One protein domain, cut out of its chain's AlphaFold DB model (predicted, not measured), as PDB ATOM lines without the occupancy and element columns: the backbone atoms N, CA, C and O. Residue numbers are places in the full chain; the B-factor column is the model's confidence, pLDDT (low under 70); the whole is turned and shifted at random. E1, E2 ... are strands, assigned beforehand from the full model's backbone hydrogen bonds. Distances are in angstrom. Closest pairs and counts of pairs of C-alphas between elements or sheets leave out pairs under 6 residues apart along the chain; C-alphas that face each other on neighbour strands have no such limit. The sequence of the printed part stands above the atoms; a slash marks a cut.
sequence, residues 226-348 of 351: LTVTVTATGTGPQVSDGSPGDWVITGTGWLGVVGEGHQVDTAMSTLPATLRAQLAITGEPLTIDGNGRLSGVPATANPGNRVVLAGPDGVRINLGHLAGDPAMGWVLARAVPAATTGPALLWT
ATOM      1  N   LEU A 226     203.574 202.356 289.430       73.38
ATOM      2  CA  LEU A 226     202.687 203.378 288.878       73.38
ATOM      3  C   LEU A 226     201.566 202.693 288.097       73.38
ATOM      4  O   LEU A 226     201.838 201.877 287.227       73.38
ATOM      5  N   THR A 227     200.306 203.029 288.345       73.31
ATOM      6  CA  THR A 227     199.211 202.520 287.503       73.31
ATOM      7  C   THR A 227     199.181 203.249 286.164       73.31
ATOM      8  O   THR A 227     199.202 204.478 286.122       73.31
ATOM      9  N   VAL A 228     199.073 202.495 285.071       77.69
ATOM     10  CA  VAL A 228     198.996 203.002 283.696       77.69
ATOM     11  C   VAL A 228     197.866 202.318 282.931       77.69
ATOM     12  O   VAL A 228     197.453 201.206 283.254       77.69
ATOM     13  N   THR A 229     197.353 202.971 281.890       84.44
ATOM     14  CA  THR A 229     196.402 202.338 280.963       84.44
ATOM     15  C   THR A 229     197.138 201.867 279.720       84.44
ATOM     16  O   THR A 229     197.833 202.657 279.086       84.44
ATOM     17  N   VAL A 230     196.963 200.597 279.359       84.69
ATOM     18  CA  VAL A 230     197.432 200.013 278.102       84.69
ATOM     19  C   VAL A 230     196.333 200.137 277.057       84.69
ATOM     20  O   VAL A 230     195.205 199.677 277.247       84.69
ATOM     21  N   THR A 231     196.674 200.723 275.921       87.56
ATOM     22  CA  THR A 231     195.788 200.853 274.764       87.56
ATOM     23  C   THR A 231     196.386 200.122 273.575       87.56
ATOM     24  O   THR A 231     197.601 200.106 273.392       87.56
ATOM     25  N   ALA A 232     195.539 199.482 272.772       84.88
ATOM     26  CA  ALA A 232     195.984 198.894 271.519       84.88
ATOM     27  C   ALA A 232     196.067 199.992 270.463       84.88
ATOM     28  O   ALA A 232     195.104 200.726 270.238       84.88
ATOM     29  N   THR A 233     197.205 200.061 269.787       78.75
ATOM     30  CA  THR A 233     197.396 200.884 268.596       78.75
ATOM     31  C   THR A 233     197.620 199.983 267.384       78.75
ATOM     32  O   THR A 233     197.896 198.790 267.528       78.75
ATOM     33  N   GLY A 234     197.549 200.546 266.175       76.25
ATOM     34  CA  GLY A 234     197.856 199.805 264.945       76.25
ATOM     35  C   GLY A 234     199.284 199.239 264.888       76.25
ATOM     36  O   GLY A 234     199.554 198.372 264.066       76.25
ATOM     37  N   THR A 235     200.185 199.702 265.763       78.00
ATOM     38  CA  THR A 235     201.591 199.281 265.841       78.00
ATOM     39  C   THR A 235     201.921 198.460 267.092       78.00
ATOM     40  O   THR A 235     203.069 198.064 267.258       78.00
ATOM     41  N   GLY A 236     200.944 198.188 267.964       83.88
ATOM     42  CA  GLY A 236     201.136 197.431 269.207       83.88
ATOM     43  C   GLY A 236     200.550 198.114 270.450       83.88
ATOM     44  O   GLY A 236     199.911 199.164 270.342       83.88
ATOM     45  N   PRO A 237     200.717 197.517 271.641       89.00
ATOM     46  CA  PRO A 237     200.288 198.129 272.894       89.00
ATOM     47  C   PRO A 237     201.079 199.407 273.211       89.00
ATOM     48  O   PRO A 237     202.281 199.484 272.965       89.00
ATOM     49  N   GLN A 238     200.407 200.402 273.785       91.75
ATOM     50  CA  GLN A 238     200.994 201.663 274.243       91.75
ATOM     51  C   GLN A 238     200.474 202.000 275.641       91.75
ATOM     52  O   GLN A 238     199.290 201.791 275.921       91.75
ATOM     53  N   VAL A 239     201.336 202.524 276.514       90.62
ATOM     54  CA  VAL A 239     200.947 202.981 277.857       90.62
ATOM     55  C   VAL A 239     200.667 204.480 277.901       90.62
ATOM     56  O   VAL A 239     201.227 205.269 277.143       90.62
ATOM     57  N   SER A 240     199.779 204.884 278.810       88.06
ATOM     58  CA  SER A 240     199.426 206.291 279.031       88.06
ATOM     59  C   SER A 240     200.575 207.136 279.592       88.06
ATOM     60  O   SER A 240     200.603 208.341 279.365       88.06
ATOM     61  N   ASP A 241     201.491 206.515 280.333       87.50
ATOM     62  CA  ASP A 241     202.646 207.144 280.976       87.50
ATOM     63  C   ASP A 241     203.752 206.092 281.161       87.50
ATOM     64  O   ASP A 241     203.465 204.891 281.133       87.50
ATOM     65  N   GLY A 242     204.998 206.524 281.341       84.44
ATOM     66  CA  GLY A 242     206.152 205.643 281.504       84.44
ATOM     67  C   GLY A 242     207.413 206.138 280.810       84.44
ATOM     68  O   GLY A 242     207.372 206.822 279.793       84.44
ATOM     69  N   SER A 243     208.568 205.764 281.350       86.19
ATOM     70  CA  SER A 243     209.866 205.992 280.718       86.19
ATOM     71  C   SER A 243     210.331 204.742 279.968       86.19
ATOM     72  O   SER A 243     210.038 203.625 280.401       86.19
ATOM     73  N   PRO A 244     211.103 204.894 278.876       87.94
ATOM     74  CA  PRO A 244     211.758 203.760 278.242       87.94
ATOM     75  C   PRO A 244     212.558 202.931 279.258       87.94
ATOM     76  O   PRO A 244     213.340 203.479 280.034       87.94
ATOM     77  N   GLY A 245     212.357 201.614 279.252       82.19
ATOM     78  CA  GLY A 245     212.947 200.669 280.200       82.19
ATOM     79  C   GLY A 245     212.051 200.299 281.384       82.19
ATOM     80  O   GLY A 245     212.355 199.317 282.059       82.19
ATOM     81  N   ASP A 246     210.947 201.013 281.625       85.38
ATOM     82  CA  ASP A 246     209.981 200.647 282.665       85.38
ATOM     83  C   ASP A 246     209.184 199.398 282.265       85.38
ATOM     84  O   ASP A 246     208.946 199.142 281.084       85.38
ATOM     85  N   TRP A 247     208.769 198.578 283.233       85.00
ATOM     86  CA  TRP A 247     208.126 197.297 282.920       85.00
ATOM     87  C   TRP A 247     206.629 197.376 283.081       85.00
ATOM     88  O   TRP A 247     206.142 197.860 284.096       85.00
ATOM     89  N   VAL A 248     205.906 196.804 282.127       85.19
ATOM     90  CA  VAL A 248     204.449 196.762 282.148       85.19
ATOM     91  C   VAL A 248     203.996 195.393 282.638       85.19
ATOM     92  O   VAL A 248     204.226 194.364 281.999       85.19
ATOM     93  N   ILE A 249     203.356 195.381 283.801       80.88
ATOM     94  CA  ILE A 249     202.866 194.203 284.513       80.88
ATOM     95  C   ILE A 249     201.350 194.328 284.640       80.88
ATOM     96  O   ILE A 249     200.822 195.368 284.998       80.88
ATOM     97  N   THR A 250     200.625 193.259 284.362       74.62
ATOM     98  CA  THR A 250     199.179 193.159 284.585       74.62
ATOM     99  C   THR A 250     198.911 192.296 285.815       74.62
ATOM    100  O   THR A 250     199.793 191.558 286.258       74.62
ATOM    101  N   GLY A 251     197.666 192.277 286.300       66.69
ATOM    102  CA  GLY A 251     197.255 191.355 287.368       66.69
ATOM    103  C   GLY A 251     197.469 189.869 287.035       66.69
ATOM    104  O   GLY A 251     197.475 189.039 287.937       66.69
ATOM    105  N   THR A 252     197.678 189.528 285.758       71.94
ATOM    106  CA  THR A 252     197.959 188.160 285.298       71.94
ATOM    107  C   THR A 252     199.443 187.863 285.063       71.94
ATOM    108  O   THR A 252     199.830 186.693 285.074       71.94
ATOM    109  N   GLY A 253     200.289 188.880 284.870       77.44
ATOM    110  CA  GLY A 253     201.710 188.692 284.568       77.44
ATOM    111  C   GLY A 253     202.351 189.819 283.758       77.44
ATOM    112  O   GLY A 253     201.762 190.878 283.558       77.44
ATOM    113  N   TRP A 254     203.570 189.590 283.282       85.38
ATOM    114  CA  TRP A 254     204.350 190.536 282.483       85.38
ATOM    115  C   TRP A 254     203.783 190.699 281.066       85.38
ATOM    116  O   TRP A 254     203.575 189.713 280.351       85.38
ATOM    117  N   LEU A 255     203.569 191.949 280.648       86.69
ATOM    118  CA  LEU A 255     203.178 192.304 279.283       86.69
ATOM    119  C   LEU A 255     204.397 192.641 278.416       86.69
ATOM    120  O   LEU A 255     204.489 192.152 277.288       86.69
ATOM    121  N   GLY A 256     205.299 193.486 278.916       88.50
ATOM    122  CA  GLY A 256     206.371 194.049 278.101       88.50
ATOM    123  C   GLY A 256     207.238 195.079 278.822       88.50
ATOM    124  O   GLY A 256     207.101 195.297 280.027       88.50
ATOM    125  N   VAL A 257     208.113 195.731 278.061       88.88
ATOM    126  CA  VAL A 257     208.939 196.866 278.492       88.88
ATOM    127  C   VAL A 257     208.538 198.100 277.690       88.88
ATOM    128  O   VAL A 257     208.315 198.019 276.485       88.88
ATOM    129  N   VAL A 258     208.429 199.247 278.349       89.06
ATOM    130  CA  VAL A 258     208.160 200.525 277.693       89.06
ATOM    131  C   VAL A 258     209.369 200.902 276.834       89.06
ATOM    132  O   VAL A 258     210.501 200.925 277.306       89.06
ATOM    133  N   GLY A 259     209.137 201.175 275.561       89.06
ATOM    134  CA  GLY A 259     210.087 201.714 274.599       89.06
ATOM    135  C   GLY A 259     209.828 203.194 274.324       89.06
ATOM    136  O   GLY A 259     209.146 203.895 275.077       89.06
ATOM    137  N   GLU A 260     210.382 203.692 273.221       88.06
ATOM    138  CA  GLU A 260     210.176 205.079 272.806       88.06
ATOM    139  C   GLU A 260     208.700 205.377 272.493       88.06
ATOM    140  O   GLU A 260     207.945 204.523 272.025       88.06
ATOM    141  N   GLY A 261     208.263 206.607 272.788       87.62
ATOM    142  CA  GLY A 261     206.882 207.036 272.547       87.62
ATOM    143  C   GLY A 261     205.830 206.267 273.356       87.62
ATOM    144  O   GLY A 261     204.678 206.199 272.935       87.62
ATOM    145  N   HIS A 262     206.217 205.670 274.489       90.00
ATOM    146  CA  HIS A 262     205.368 204.835 275.348       90.00
ATOM    147  C   HIS A 262     204.869 203.534 274.697       90.00
ATOM    148  O   HIS A 262     203.956 202.892 275.224       90.00
ATOM    149  N   GLN A 263     205.425 203.129 273.550       92.81
ATOM    150  CA  GLN A 263     205.111 201.822 272.976       92.81
ATOM    151  C   GLN A 263     205.616 200.717 273.895       92.81
ATOM    152  O   GLN A 263     206.655 200.865 274.523       92.81
ATOM    153  N   VAL A 264     204.895 199.610 273.986       89.88
ATOM    154  CA  VAL A 264     205.294 198.479 274.822       89.88
ATOM    155  C   VAL A 264     205.882 197.398 273.929       89.88
ATOM    156  O   VAL A 264     205.174 196.772 273.139       89.88
ATOM    157  N   ASP A 265     207.181 197.158 274.079       90.00
ATOM    158  CA  ASP A 265     207.848 196.018 273.473       90.00
ATOM    159  C   ASP A 265     207.478 194.753 274.252       90.00
ATOM    160  O   ASP A 265     207.769 194.605 275.440       90.00
ATOM    161  N   THR A 266     206.791 193.841 273.571       88.19
ATOM    162  CA  THR A 266     206.306 192.588 274.152       88.19
ATOM    163  C   THR A 266     207.190 191.391 273.793       88.19
ATOM    164  O   THR A 266     206.843 190.263 274.155       88.19
ATOM    165  N   ALA A 267     208.289 191.589 273.058       86.25
ATOM    166  CA  ALA A 267     209.175 190.513 272.634       86.25
ATOM    167  C   ALA A 267     209.942 189.916 273.825       86.25
ATOM    168  O   ALA A 267     210.469 190.622 274.674       86.25
ATOM    169  N   MET A 268     210.071 188.587 273.880       81.44
ATOM    170  CA  MET A 268     210.811 187.924 274.970       81.44
ATOM    171  C   MET A 268     212.324 188.170 274.907       81.44
ATOM    172  O   MET A 268     213.027 187.998 275.898       81.44
ATOM    173  N   SER A 269     212.838 188.601 273.753       77.81
ATOM    174  CA  SER A 269     214.244 188.972 273.584       77.81
ATOM    175  C   SER A 269     214.625 190.269 274.298       77.81
ATOM    176  O   SER A 269     215.814 190.540 274.435       77.81
ATOM    177  N   THR A 270     213.655 191.071 274.746       72.19
ATOM    178  CA  THR A 270     213.904 192.346 275.439       72.19
ATOM    179  C   THR A 270     213.783 192.239 276.952       72.19
ATOM    180  O   THR A 270     213.753 193.248 277.657       72.19
ATOM    181  N   LEU A 271     213.783 191.007 277.476       73.81
ATOM    182  CA  LEU A 271     213.852 190.772 278.909       73.81
ATOM    183  C   LEU A 271     215.138 191.392 279.495       73.81
ATOM    184  O   LEU A 271     216.239 191.108 279.014       73.81
ATOM    185  N   PRO A 272     215.029 192.213 280.553       66.75
ATOM    186  CA  PRO A 272     216.176 192.863 281.170       66.75
ATOM    187  C   PRO A 272     217.204 191.865 281.701       66.75
ATOM    188  O   PRO A 272     216.867 190.866 282.338       66.75
ATOM    189  N   ALA A 273     218.486 192.200 281.554       70.56
ATOM    190  CA  ALA A 273     219.587 191.382 282.060       70.56
ATOM    191  C   ALA A 273     219.631 191.271 283.598       70.56
ATOM    192  O   ALA A 273     220.414 190.474 284.114       70.56
ATOM    193  N   THR A 274     218.824 192.032 284.337       69.38
ATOM    194  CA  THR A 274     218.682 191.930 285.800       69.38
ATOM    195  C   THR A 274     217.664 190.877 286.234       69.38
ATOM    196  O   THR A 274     217.669 190.478 287.395       69.38
ATOM    197  N   LEU A 275     216.823 190.400 285.314       76.00
ATOM    198  CA  LEU A 275     215.861 189.341 285.572       76.00
ATOM    199  C   LEU A 275     216.319 188.012 285.008       76.00
ATOM    200  O   LEU A 275     216.994 187.927 283.980       76.00
ATOM    201  N   ARG A 276     215.897 186.942 285.671       86.88
ATOM    202  CA  ARG A 276     216.093 185.580 285.185       86.88
ATOM    203  C   ARG A 276     214.750 184.881 285.128       86.88
ATOM    204  O   ARG A 276     214.005 184.887 286.105       86.88
ATOM    205  N   ALA A 277     214.451 184.281 283.981       90.62
ATOM    206  CA  ALA A 277     213.345 183.349 283.899       90.62
ATOM    207  C   ALA A 277     213.668 182.126 284.762       90.62
ATOM    208  O   ALA A 277     214.798 181.636 284.754       90.62
ATOM    209  N   GLN A 278     212.694 181.661 285.530       91.44
ATOM    210  CA  GLN A 278     212.833 180.506 286.408       91.44
ATOM    211  C   GLN A 278     211.542 179.700 286.428       91.44
ATOM    212  O   GLN A 278     210.446 180.253 286.278       91.44
ATOM    213  N   LEU A 279     211.660 178.397 286.672       88.06
ATOM    214  CA  LEU A 279     210.505 177.572 286.995       88.06
ATOM    215  C   LEU A 279     210.026 177.925 288.407       88.06
ATOM    216  O   LEU A 279     210.807 177.920 289.357       88.06
ATOM    217  N   ALA A 280     208.746 178.251 288.568       82.56
ATOM    218  CA  ALA A 280     208.254 178.844 289.810       82.56
ATOM    219  C   ALA A 280     208.400 177.918 291.033       82.56
ATOM    220  O   ALA A 280     208.799 178.396 292.101       82.56
ATOM    221  N   ILE A 281     208.140 176.619 290.835       77.81
ATOM    222  CA  ILE A 281     208.123 175.590 291.883       77.81
ATOM    223  C   ILE A 281     209.524 175.193 292.369       77.81
ATOM    224  O   ILE A 281     209.711 174.974 293.562       77.81
ATOM    225  N   THR A 282     210.516 175.119 291.473       82.00
ATOM    226  CA  THR A 282     211.892 174.710 291.821       82.00
ATOM    227  C   THR A 282     212.852 175.889 291.980       82.00
ATOM    228  O   THR A 282     213.883 175.750 292.631       82.00
ATOM    229  N   GLY A 283     212.541 177.046 291.389       84.50
ATOM    230  CA  GLY A 283     213.459 178.184 291.284       84.50
ATOM    231  C   GLY A 283     214.591 177.975 290.274       84.50
ATOM    232  O   GLY A 283     215.472 178.826 290.163       84.50
ATOM    233  N   GLU A 284     214.587 176.862 289.533       87.75
ATOM    234  CA  GLU A 284     215.643 176.565 288.569       87.75
ATOM    235  C   GLU A 284     215.620 177.558 287.398       87.75
ATOM    236  O   GLU A 284     214.541 177.873 286.883       87.75
ATOM    237  N   PRO A 285     216.791 178.067 286.975       91.00
ATOM    238  CA  PRO A 285     216.890 179.039 285.898       91.00
ATOM    239  C   PRO A 285     216.521 178.428 284.548       91.00
ATOM    240  O   PRO A 285     216.950 177.332 284.199       91.00
ATOM    241  N   LEU A 286     215.772 179.195 283.765       92.00
ATOM    242  CA  LEU A 286     215.362 178.876 282.406       92.00
ATOM    243  C   LEU A 286     215.939 179.911 281.441       92.00
ATOM    244  O   LEU A 286     216.086 181.087 281.780       92.00
ATOM    245  N   THR A 287     216.223 179.483 280.215       91.25
ATOM    246  CA  THR A 287     216.570 180.396 279.116       91.25
ATOM    247  C   THR A 287     215.417 180.449 278.129       91.25
ATOM    248  O   THR A 287     214.872 179.402 277.778       91.25
ATOM    249  N   ILE A 288     215.062 181.657 277.684       90.12
ATOM    250  CA  ILE A 288     213.984 181.910 276.722       90.12
ATOM    251  C   ILE A 288     214.602 182.493 275.454       90.12
ATOM    252  O   ILE A 288     215.339 183.474 275.535       90.12
ATOM    253  N   ASP A 289     214.321 181.896 274.298       87.44
ATOM    254  CA  ASP A 289     214.718 182.471 273.010       87.44
ATOM    255  C   ASP A 289     213.694 183.504 272.492       87.44
ATOM    256  O   ASP A 289     212.617 183.699 273.063       87.44
ATOM    257  N   GLY A 290     214.011 184.180 271.383       81.19
ATOM    258  CA  GLY A 290     213.123 185.188 270.784       81.19
ATOM    259  C   GLY A 290     211.768 184.645 270.300       81.19
ATOM    260  O   GLY A 290     210.833 185.421 270.129       81.19
ATOM    261  N   ASN A 291     211.639 183.326 270.133       84.06
ATOM    262  CA  ASN A 291     210.399 182.649 269.746       84.06
ATOM    263  C   ASN A 291     209.640 182.083 270.960       84.06
ATOM    264  O   ASN A 291     208.632 181.397 270.789       84.06
ATOM    265  N   GLY A 292     210.121 182.334 272.181       86.88
ATOM    266  CA  GLY A 292     209.528 181.819 273.411       86.88
ATOM    267  C   GLY A 292     209.852 180.353 273.704       86.88
ATOM    268  O   GLY A 292     209.215 179.773 274.583       86.88
ATOM    269  N   ARG A 293     210.810 179.724 273.007       91.00
ATOM    270  CA  ARG A 293     211.252 178.362 273.344       91.00
ATOM    271  C   ARG A 293     212.086 178.393 274.614       91.00
ATOM    272  O   ARG A 293     212.886 179.304 274.825       91.00
ATOM    273  N   LEU A 294     211.898 177.372 275.439       92.00
ATOM    274  CA  LEU A 294     212.513 177.257 276.751       92.00
ATOM    275  C   LEU A 294     213.582 176.166 276.751       92.00
ATOM    276  O   LEU A 294     213.358 175.058 276.266       92.00
ATOM    277  N   SER A 295     214.736 176.470 277.342       91.19
ATOM    278  CA  SER A 295     215.794 175.492 277.628       91.19
ATOM    279  C   SER A 295     216.217 175.543 279.098       91.19
ATOM    280  O   SER A 295     215.933 176.513 279.804       91.19
ATOM    281  N   GLY A 296     216.851 174.463 279.570       90.31
ATOM    282  CA  GLY A 296     217.151 174.264 280.995       90.31
ATOM    283  C   GLY A 296     215.951 173.796 281.826       90.31
ATOM    284  O   GLY A 296     215.999 173.857 283.045       90.31
ATOM    285  N   VAL A 297     214.872 173.336 281.181       90.38
ATOM    286  CA  VAL A 297     213.682 172.828 281.878       90.38
ATOM    287  C   VAL A 297     213.987 171.450 282.492       90.38
ATOM    288  O   VAL A 297     214.393 170.551 281.745       90.38
ATOM    289  N   PRO A 298     213.796 171.244 283.808       87.31
ATOM    290  CA  PRO A 298     214.089 169.967 284.451       87.31
ATOM    291  C   PRO A 298     213.143 168.858 283.991       87.31
ATOM    292  O   PRO A 298     211.984 169.100 283.662       87.31
ATOM    293  N   ALA A 299     213.612 167.610 284.053       86.00
ATOM    294  CA  ALA A 299     212.821 166.430 283.679       86.00
ATOM    295  C   ALA A 299     211.575 166.213 284.560       86.00
ATOM    296  O   ALA A 299     210.665 165.485 284.177       86.00
ATOM    297  N   THR A 300     211.534 166.830 285.743       83.06
ATOM    298  CA  THR A 300     210.392 166.802 286.666       83.06
ATOM    299  C   THR A 300     209.306 167.820 286.314       83.06
ATOM    300  O   THR A 300     208.239 167.802 286.929       83.06
ATOM    301  N   ALA A 301     209.566 168.720 285.360       85.19
ATOM    302  CA  ALA A 301     208.604 169.722 284.943       85.19
ATOM    303  C   ALA A 301     207.487 169.112 284.088       85.19
ATOM    304  O   ALA A 301     207.702 168.194 283.299       85.19
ATOM    305  N   ASN A 302     206.292 169.672 284.228       85.44
ATOM    306  CA  ASN A 302     205.089 169.248 283.526       85.44
ATOM    307  C   ASN A 302     204.446 170.430 282.786       85.44
ATOM    308  O   ASN A 302     204.634 171.586 283.194       85.44
ATOM    309  N   PRO A 303     203.639 170.165 281.739       85.50
ATOM    310  CA  PRO A 303     202.840 171.208 281.112       85.50
ATOM    311  C   PRO A 303     201.963 171.907 282.158       85.50
ATOM    312  O   PRO A 303     201.445 171.276 283.078       85.50
ATOM    313  N   GLY A 304     201.834 173.225 282.042       81.75
ATOM    314  CA  GLY A 304     201.126 174.063 283.008       81.75
ATOM    315  C   GLY A 304     201.973 174.527 284.196       81.75
ATOM    316  O   GLY A 304     201.546 175.435 284.907       81.75
ATOM    317  N   ASN A 305     203.184 173.994 284.414       85.31
ATOM    318  CA  ASN A 305     204.073 174.565 285.429       85.31
ATOM    319  C   ASN A 305     204.433 176.009 285.075       85.31
ATOM    320  O   ASN A 305     204.757 176.330 283.932       85.31
ATOM    321  N   ARG A 306     204.376 176.890 286.070       87.00
ATOM    322  CA  ARG A 306     204.541 178.322 285.857       87.00
ATOM    323  C   ARG A 306     206.001 178.711 285.649       87.00
ATOM    324  O   ARG A 306     206.891 178.244 286.360       87.00
ATOM    325  N   VAL A 307     206.214 179.650 284.735       88.56
ATOM    326  CA  VAL A 307     207.480 180.345 284.510       88.56
ATOM    327  C   VAL A 307     207.352 181.772 285.032       88.56
ATOM    328  O   VAL A 307     206.402 182.483 284.703       88.56
ATOM    329  N   VAL A 308     208.311 182.198 285.847       88.44
ATOM    330  CA  VAL A 308     208.346 183.541 286.439       88.44
ATOM    331  C   VAL A 308     209.631 184.263 286.062       88.44
ATOM    332  O   VAL A 308     210.675 183.638 285.899       88.44
ATOM    333  N   LEU A 309     209.564 185.586 285.967       87.38
ATOM    334  CA  LEU A 309     210.734 186.452 286.016       87.38
ATOM    335  C   LEU A 309     211.069 186.706 287.483       87.38
ATOM    336  O   LEU A 309     210.254 187.280 288.205       87.38
ATOM    337  N   ALA A 310     212.243 186.261 287.916       84.12
ATOM    338  CA  ALA A 310     212.778 186.532 289.240       84.12
ATOM    339  C   ALA A 310     213.787 187.682 289.169       84.12
ATOM    340  O   ALA A 310     214.688 187.670 288.323       84.12
ATOM    341  N   GLY A 311     213.614 188.666 290.046       77.56
ATOM    342  CA  GLY A 311     214.480 189.831 290.174       77.56
ATOM    343  C   GLY A 311     215.138 189.944 291.547       77.56
ATOM    344  O   GLY A 311     214.949 189.074 292.405       77.56
ATOM    345  N   PRO A 312     215.924 191.014 291.765       68.75
ATOM    346  CA  PRO A 312     216.427 191.353 293.090       68.75
ATOM    347  C   PRO A 312     215.272 191.566 294.084       68.75
ATOM    348  O   PRO A 312     214.116 191.748 293.695       68.75
ATOM    349  N   ASP A 313     215.592 191.490 295.375       67.75
ATOM    350  CA  ASP A 313     214.663 191.767 296.483       67.75
ATOM    351  C   ASP A 313     213.397 190.893 296.511       67.75
ATOM    352  O   ASP A 313     212.372 191.259 297.080       67.75
ATOM    353  N   GLY A 314     213.466 189.696 295.918       68.25
ATOM    354  CA  GLY A 314     212.383 188.711 295.970       68.25
ATOM    355  C   GLY A 314     211.225 188.989 295.013       68.25
ATOM    356  O   GLY A 314     210.195 188.315 295.100       68.25
ATOM    357  N   VAL A 315     211.378 189.930 294.076       74.88
ATOM    358  CA  VAL A 315     210.354 190.188 293.062       74.88
ATOM    359  C   VAL A 315     210.192 188.968 292.159       74.88
ATOM    360  O   VAL A 315     211.156 188.491 291.555       74.88
ATOM    361  N   ARG A 316     208.954 188.472 292.037       81.00
ATOM    362  CA  ARG A 316     208.586 187.439 291.062       81.00
ATOM    363  C   ARG A 316     207.375 187.897 290.260       81.00
ATOM    364  O   ARG A 316     206.342 188.260 290.821       81.00
ATOM    365  N   ILE A 317     207.497 187.867 288.940       79.56
ATOM    366  CA  ILE A 317     206.434 188.272 288.017       79.56
ATOM    367  C   ILE A 317     206.083 187.075 287.148       79.56
ATOM    368  O   ILE A 317     206.966 186.455 286.560       79.56
ATOM    369  N   ASN A 318     204.798 186.737 287.065       84.06
ATOM    370  CA  ASN A 318     204.349 185.652 286.204       84.06
ATOM    371  C   ASN A 318     204.645 185.989 284.740       84.06
ATOM    372  O   ASN A 318     204.229 187.037 284.253       84.06
ATOM    373  N   LEU A 319     205.347 185.104 284.045       87.62
ATOM    374  CA  LEU A 319     205.613 185.253 282.621       87.62
ATOM    375  C   LEU A 319     204.659 184.392 281.787       87.62
ATOM    376  O   LEU A 319     204.287 184.757 280.670       87.62
ATOM    377  N   GLY A 320     204.237 183.255 282.339       88.06
ATOM    378  CA  GLY A 320     203.436 182.267 281.640       88.06
ATOM    379  C   GLY A 320     203.583 180.884 282.244       88.06
ATOM    380  O   GLY A 320     203.958 180.723 283.402       88.06
ATOM    381  N   HIS A 321     203.304 179.870 281.443       89.62
ATOM    382  CA  HIS A 321     203.455 178.476 281.827       89.62
ATOM    383  C   HIS A 321     204.154 177.679 280.734       89.62
ATOM    384  O   HIS A 321     204.189 178.077 279.567       89.62
ATOM    385  N   LEU A 322     204.720 176.544 281.131       89.12
ATOM    386  CA  LEU A 322     205.253 175.557 280.212       89.12
ATOM    387  C   LEU A 322     204.119 174.994 279.356       89.12
ATOM    388  O   LEU A 322     203.134 174.472 279.878       89.12
ATOM    389  N   ALA A 323     204.283 175.072 278.046       89.00
ATOM    390  CA  ALA A 323     203.440 174.422 277.060       89.00
ATOM    391  C   ALA A 323     204.301 173.556 276.134       89.00
ATOM    392  O   ALA A 323     205.492 173.811 275.944       89.00
ATOM    393  N   GLY A 324     203.684 172.528 275.555       81.25
ATOM    394  CA  GLY A 324     204.373 171.525 274.746       81.25
ATOM    395  C   GLY A 324     204.675 170.241 275.516       81.25
ATOM    396  O   GLY A 324     204.143 170.010 276.600       81.25
ATOM    397  N   ASP A 325     205.506 169.399 274.911       71.56
ATOM    398  CA  ASP A 325     205.902 168.076 275.402       71.56
ATOM    399  C   ASP A 325     207.440 168.037 275.487       71.56
ATOM    400  O   ASP A 325     208.094 168.531 274.558       71.56
ATOM    401  N   PRO A 326     208.035 167.441 276.542       68.25
ATOM    402  CA  PRO A 326     209.463 167.123 276.607       68.25
ATOM    403  C   PRO A 326     210.093 166.628 275.294       68.25
ATOM    404  O   PRO A 326     211.230 166.986 274.995       68.25
ATOM    405  N   ALA A 327     209.368 165.838 274.493       72.94
ATOM    406  CA  ALA A 327     209.854 165.283 273.229       72.94
ATOM    407  C   ALA A 327     209.948 166.306 272.080       72.94
ATOM    408  O   ALA A 327     210.779 166.152 271.186       72.94
ATOM    409  N   MET A 328     209.111 167.349 272.086       76.19
ATOM    410  CA  MET A 328     209.070 168.392 271.043       76.19
ATOM    411  C   MET A 328     209.723 169.712 271.482       76.19
ATOM    412  O   MET A 328     209.863 170.642 270.681       76.19
ATOM    413  N   GLY A 329     210.164 169.770 272.738       86.00
ATOM    414  CA  GLY A 329     210.714 170.955 273.373       86.00
ATOM    415  C   GLY A 329     209.633 171.817 274.018       86.00
ATOM    416  O   GLY A 329     208.475 171.849 273.598       86.00
ATOM    417  N   TRP A 330     210.039 172.539 275.055       92.69
ATOM    418  CA  TRP A 330     209.157 173.409 275.817       92.69
ATOM    419  C   TRP A 330     209.026 174.781 275.164       92.69
ATOM    420  O   TRP A 330     210.001 175.361 274.681       92.69
ATOM    421  N   VAL A 331     207.816 175.325 275.203       92.19
ATOM    422  CA  VAL A 331     207.504 176.686 274.772       92.19
ATOM    423  C   VAL A 331     206.799 177.403 275.914       92.19
ATOM    424  O   VAL A 331     206.040 176.807 276.674       92.19
ATOM    425  N   LEU A 332     207.054 178.695 276.048       90.38
ATOM    426  CA  LEU A 332     206.341 179.554 276.971       90.38
ATOM    427  C   LEU A 332     204.965 179.913 276.397       90.38
ATOM    428  O   LEU A 332     204.859 180.693 275.449       90.38
ATOM    429  N   ALA A 333     203.903 179.430 277.032       89.50
ATOM    430  CA  ALA A 333     202.577 180.002 276.857       89.50
ATOM    431  C   ALA A 333     202.448 181.235 277.758       89.50
ATOM    432  O   ALA A 333     202.384 181.125 278.985       89.50
ATOM    433  N   ARG A 334     202.464 182.422 277.145       86.31
ATOM    434  CA  ARG A 334     202.461 183.709 277.854       86.31
ATOM    435  C   ARG A 334     201.246 183.850 278.762       86.31
ATOM    436  O   ARG A 334     200.127 183.566 278.350       86.31
ATOM    437  N   ALA A 335     201.473 184.377 279.963       81.62
ATOM    438  CA  ALA A 335     200.393 184.738 280.879       81.62
ATOM    439  C   ALA A 335     199.546 185.894 280.332       81.62
ATOM    440  O   ALA A 335     198.337 185.931 280.534       81.62
ATOM    441  N   VAL A 336     200.196 186.823 279.629       80.44
ATOM    442  CA  VAL A 336     199.571 188.011 279.051       80.44
ATOM    443  C   VAL A 336     199.734 187.976 277.531       80.44
ATOM    444  O   VAL A 336     200.875 187.955 277.046       80.44
ATOM    445  N   PRO A 337     198.634 187.972 276.759       82.00
ATOM    446  CA  PRO A 337     198.691 188.103 275.308       82.00
ATOM    447  C   PRO A 337     199.329 189.431 274.879       82.00
ATOM    448  O   PRO A 337     199.100 190.468 275.500       82.00
ATOM    449  N   ALA A 338     200.064 189.436 273.766       79.12
ATOM    450  CA  ALA A 338     200.718 190.649 273.257       79.12
ATOM    451  C   ALA A 338     199.730 191.776 272.884       79.12
ATOM    452  O   ALA A 338     200.085 192.946 272.927       79.12
ATOM    453  N   ALA A 339     198.480 191.432 272.557       78.69
ATOM    454  CA  ALA A 339     197.426 192.379 272.187       78.69
ATOM    455  C   ALA A 339     196.569 192.858 273.380       78.69
ATOM    456  O   ALA A 339     195.430 193.286 273.194       78.69
ATOM    457  N   THR A 340     197.072 192.742 274.615       77.88
ATOM    458  CA  THR A 340     196.313 193.112 275.822       77.88
ATOM    459  C   THR A 340     196.029 194.613 275.872       77.88
ATOM    460  O   THR A 340     196.887 195.433 275.558       77.88
ATOM    461  N   THR A 341     194.820 194.966 276.314       75.19
ATOM    462  CA  THR A 341     194.396 196.343 276.601       75.19
ATOM    463  C   THR A 341     193.784 196.419 277.992       75.19
ATOM    464  O   THR A 341     193.351 195.404 278.538       75.19
ATOM    465  N   GLY A 342     193.748 197.619 278.565       74.81
ATOM    466  CA  GLY A 342     193.209 197.866 279.895       74.81
ATOM    467  C   GLY A 342     194.285 198.249 280.914       74.81
ATOM    468  O   GLY A 342     195.381 198.663 280.542       74.81
ATOM    469  N   PRO A 343     193.969 198.184 282.211       66.94
ATOM    470  CA  PRO A 343     194.851 198.666 283.261       66.94
ATOM    471  C   PRO A 343     196.068 197.757 283.431       66.94
ATOM    472  O   PRO A 343     195.969 196.527 283.411       66.94
ATOM    473  N   ALA A 344     197.214 198.386 283.644       73.06
ATOM    474  CA  ALA A 344     198.461 197.738 283.992       73.06
ATOM    475  C   ALA A 344     199.191 198.551 285.064       73.06
ATOM    476  O   ALA A 344     198.831 199.678 285.402       73.06
ATOM    477  N   LEU A 345     200.234 197.952 285.602       73.06
ATOM    478  CA  LEU A 345     201.162 198.550 286.530       73.06
ATOM    479  C   LEU A 345     202.502 198.678 285.835       73.06
ATOM    480  O   LEU A 345     202.957 197.781 285.130       73.06
ATOM    481  N   LEU A 346     203.124 199.815 286.055       71.75
ATOM    482  CA  LEU A 346     204.419 200.168 285.553       71.75
ATOM    483  C   LEU A 346     205.402 200.090 286.718       71.75
ATOM    484  O   LEU A 346     205.267 200.796 287.720       71.75
ATOM    485  N   TRP A 347     206.360 199.173 286.615       73.88
ATOM    486  CA  TRP A 347     207.425 199.029 287.594       73.88
ATOM    487  C   TRP A 347     208.666 199.780 287.117       73.88
ATOM    488  O   TRP A 347     209.237 199.456 286.077       73.88
ATOM    489  N   THR A 348     209.090 200.772 287.900       68.94
ATOM    490  CA  THR A 348     210.208 201.673 287.583       68.94
ATOM    491  C   THR A 348     211.543 201.170 288.142       68.94
ATOM    492  O   THR A 348     212.366 201.984 288.556       68.94
TER     493      THR A 348
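What this domain is: This is residues 226 to 348 of the 351 residues of an uncharacterized protein of Alloactinosynnema sp. L-07 (UniProt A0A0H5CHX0). Two strand-built lobes sit end to end: a small closed barrel of six strands, E5 to E10, and a five-stranded sheet, E2 E1 E11 E3 E4, curled like part of a barrel and folded back on itself. The lobes meet mainly where E4 comes near E9, and the last strand, E11, returns from the barrel to the five-stranded sheet, between E1 and E3. The printed part has 123 residues, with eleven named strands, E1 to E11 in chain order, and no named helix; the class is all strand, with 60 residues, under half, in named elements. Both sheets are antiparallel. The whole is compact, with a radius of gyration of the C-alphas of 14.3 A, and spans 42 by 33 by 22 A.

How they stand to each other: E1, residues 226 to 233, and E2, residues 236 to 239, form a hairpin, with N 231 and O 238 at 2.8 A. E3, residues 247 to 250, and E4, residues 253 to 258, form another, with N 248 and O 256 at 2.8 A. E11, residues 342 to 347, is the hinge of this folded sheet, one sheet bent back so that E2 and E1 face E3 and E4; N 228 and O 344 are 2.8 A apart, N 345 and O 249 2.7 A. Round the barrel run E5, residues 276 to 279, E6, 285 to 288, E7, 293 to 295, E10, 329 to 334, E9, 316 to 325, and E8, 306 to 310, then back to E5. E5 E6 E7 and E8 E9 E10 are meanders, each strand the antiparallel neighbour of the one before. E5 E6 E7 E8 and E7 E8 E9 E10 are Greek keys, four strands in a row, three of them a meander, the first neighbouring the fourth. N and O pairs include N 286 and O 277, 2.8 A, N 287 and O 295, 3.0 A, N 294 and O 330, 2.9 A, N 323 and O 331, 2.8 A, N 309 and O 317, 2.8 A, and N 278 and O 308, 2.8 A. Between E4 and E9 the closest C-alphas, of Gly 253 and Asn 318, are 4.3 A apart.

Where its parts are: E1 begins at C-alpha 226, (202.687, 203.378, 288.878), and is 21.1 A long. E9, the longest, is 25.0 A, from C-alpha 316 at (208.586, 187.439, 291.062). E11, 16.2 A, ends at C-alpha 347, (207.425, 199.029, 287.594).

The domain as a whole: The C-alphas farthest apart, of Asp 241 and Ala 327, are 43.2 A apart. The printed part has no cut. The link from E4 to E5, 17 residues, is long. Mean pLDDT of the printed part is 82.8; nine residues are under 70, among them 312 to 314.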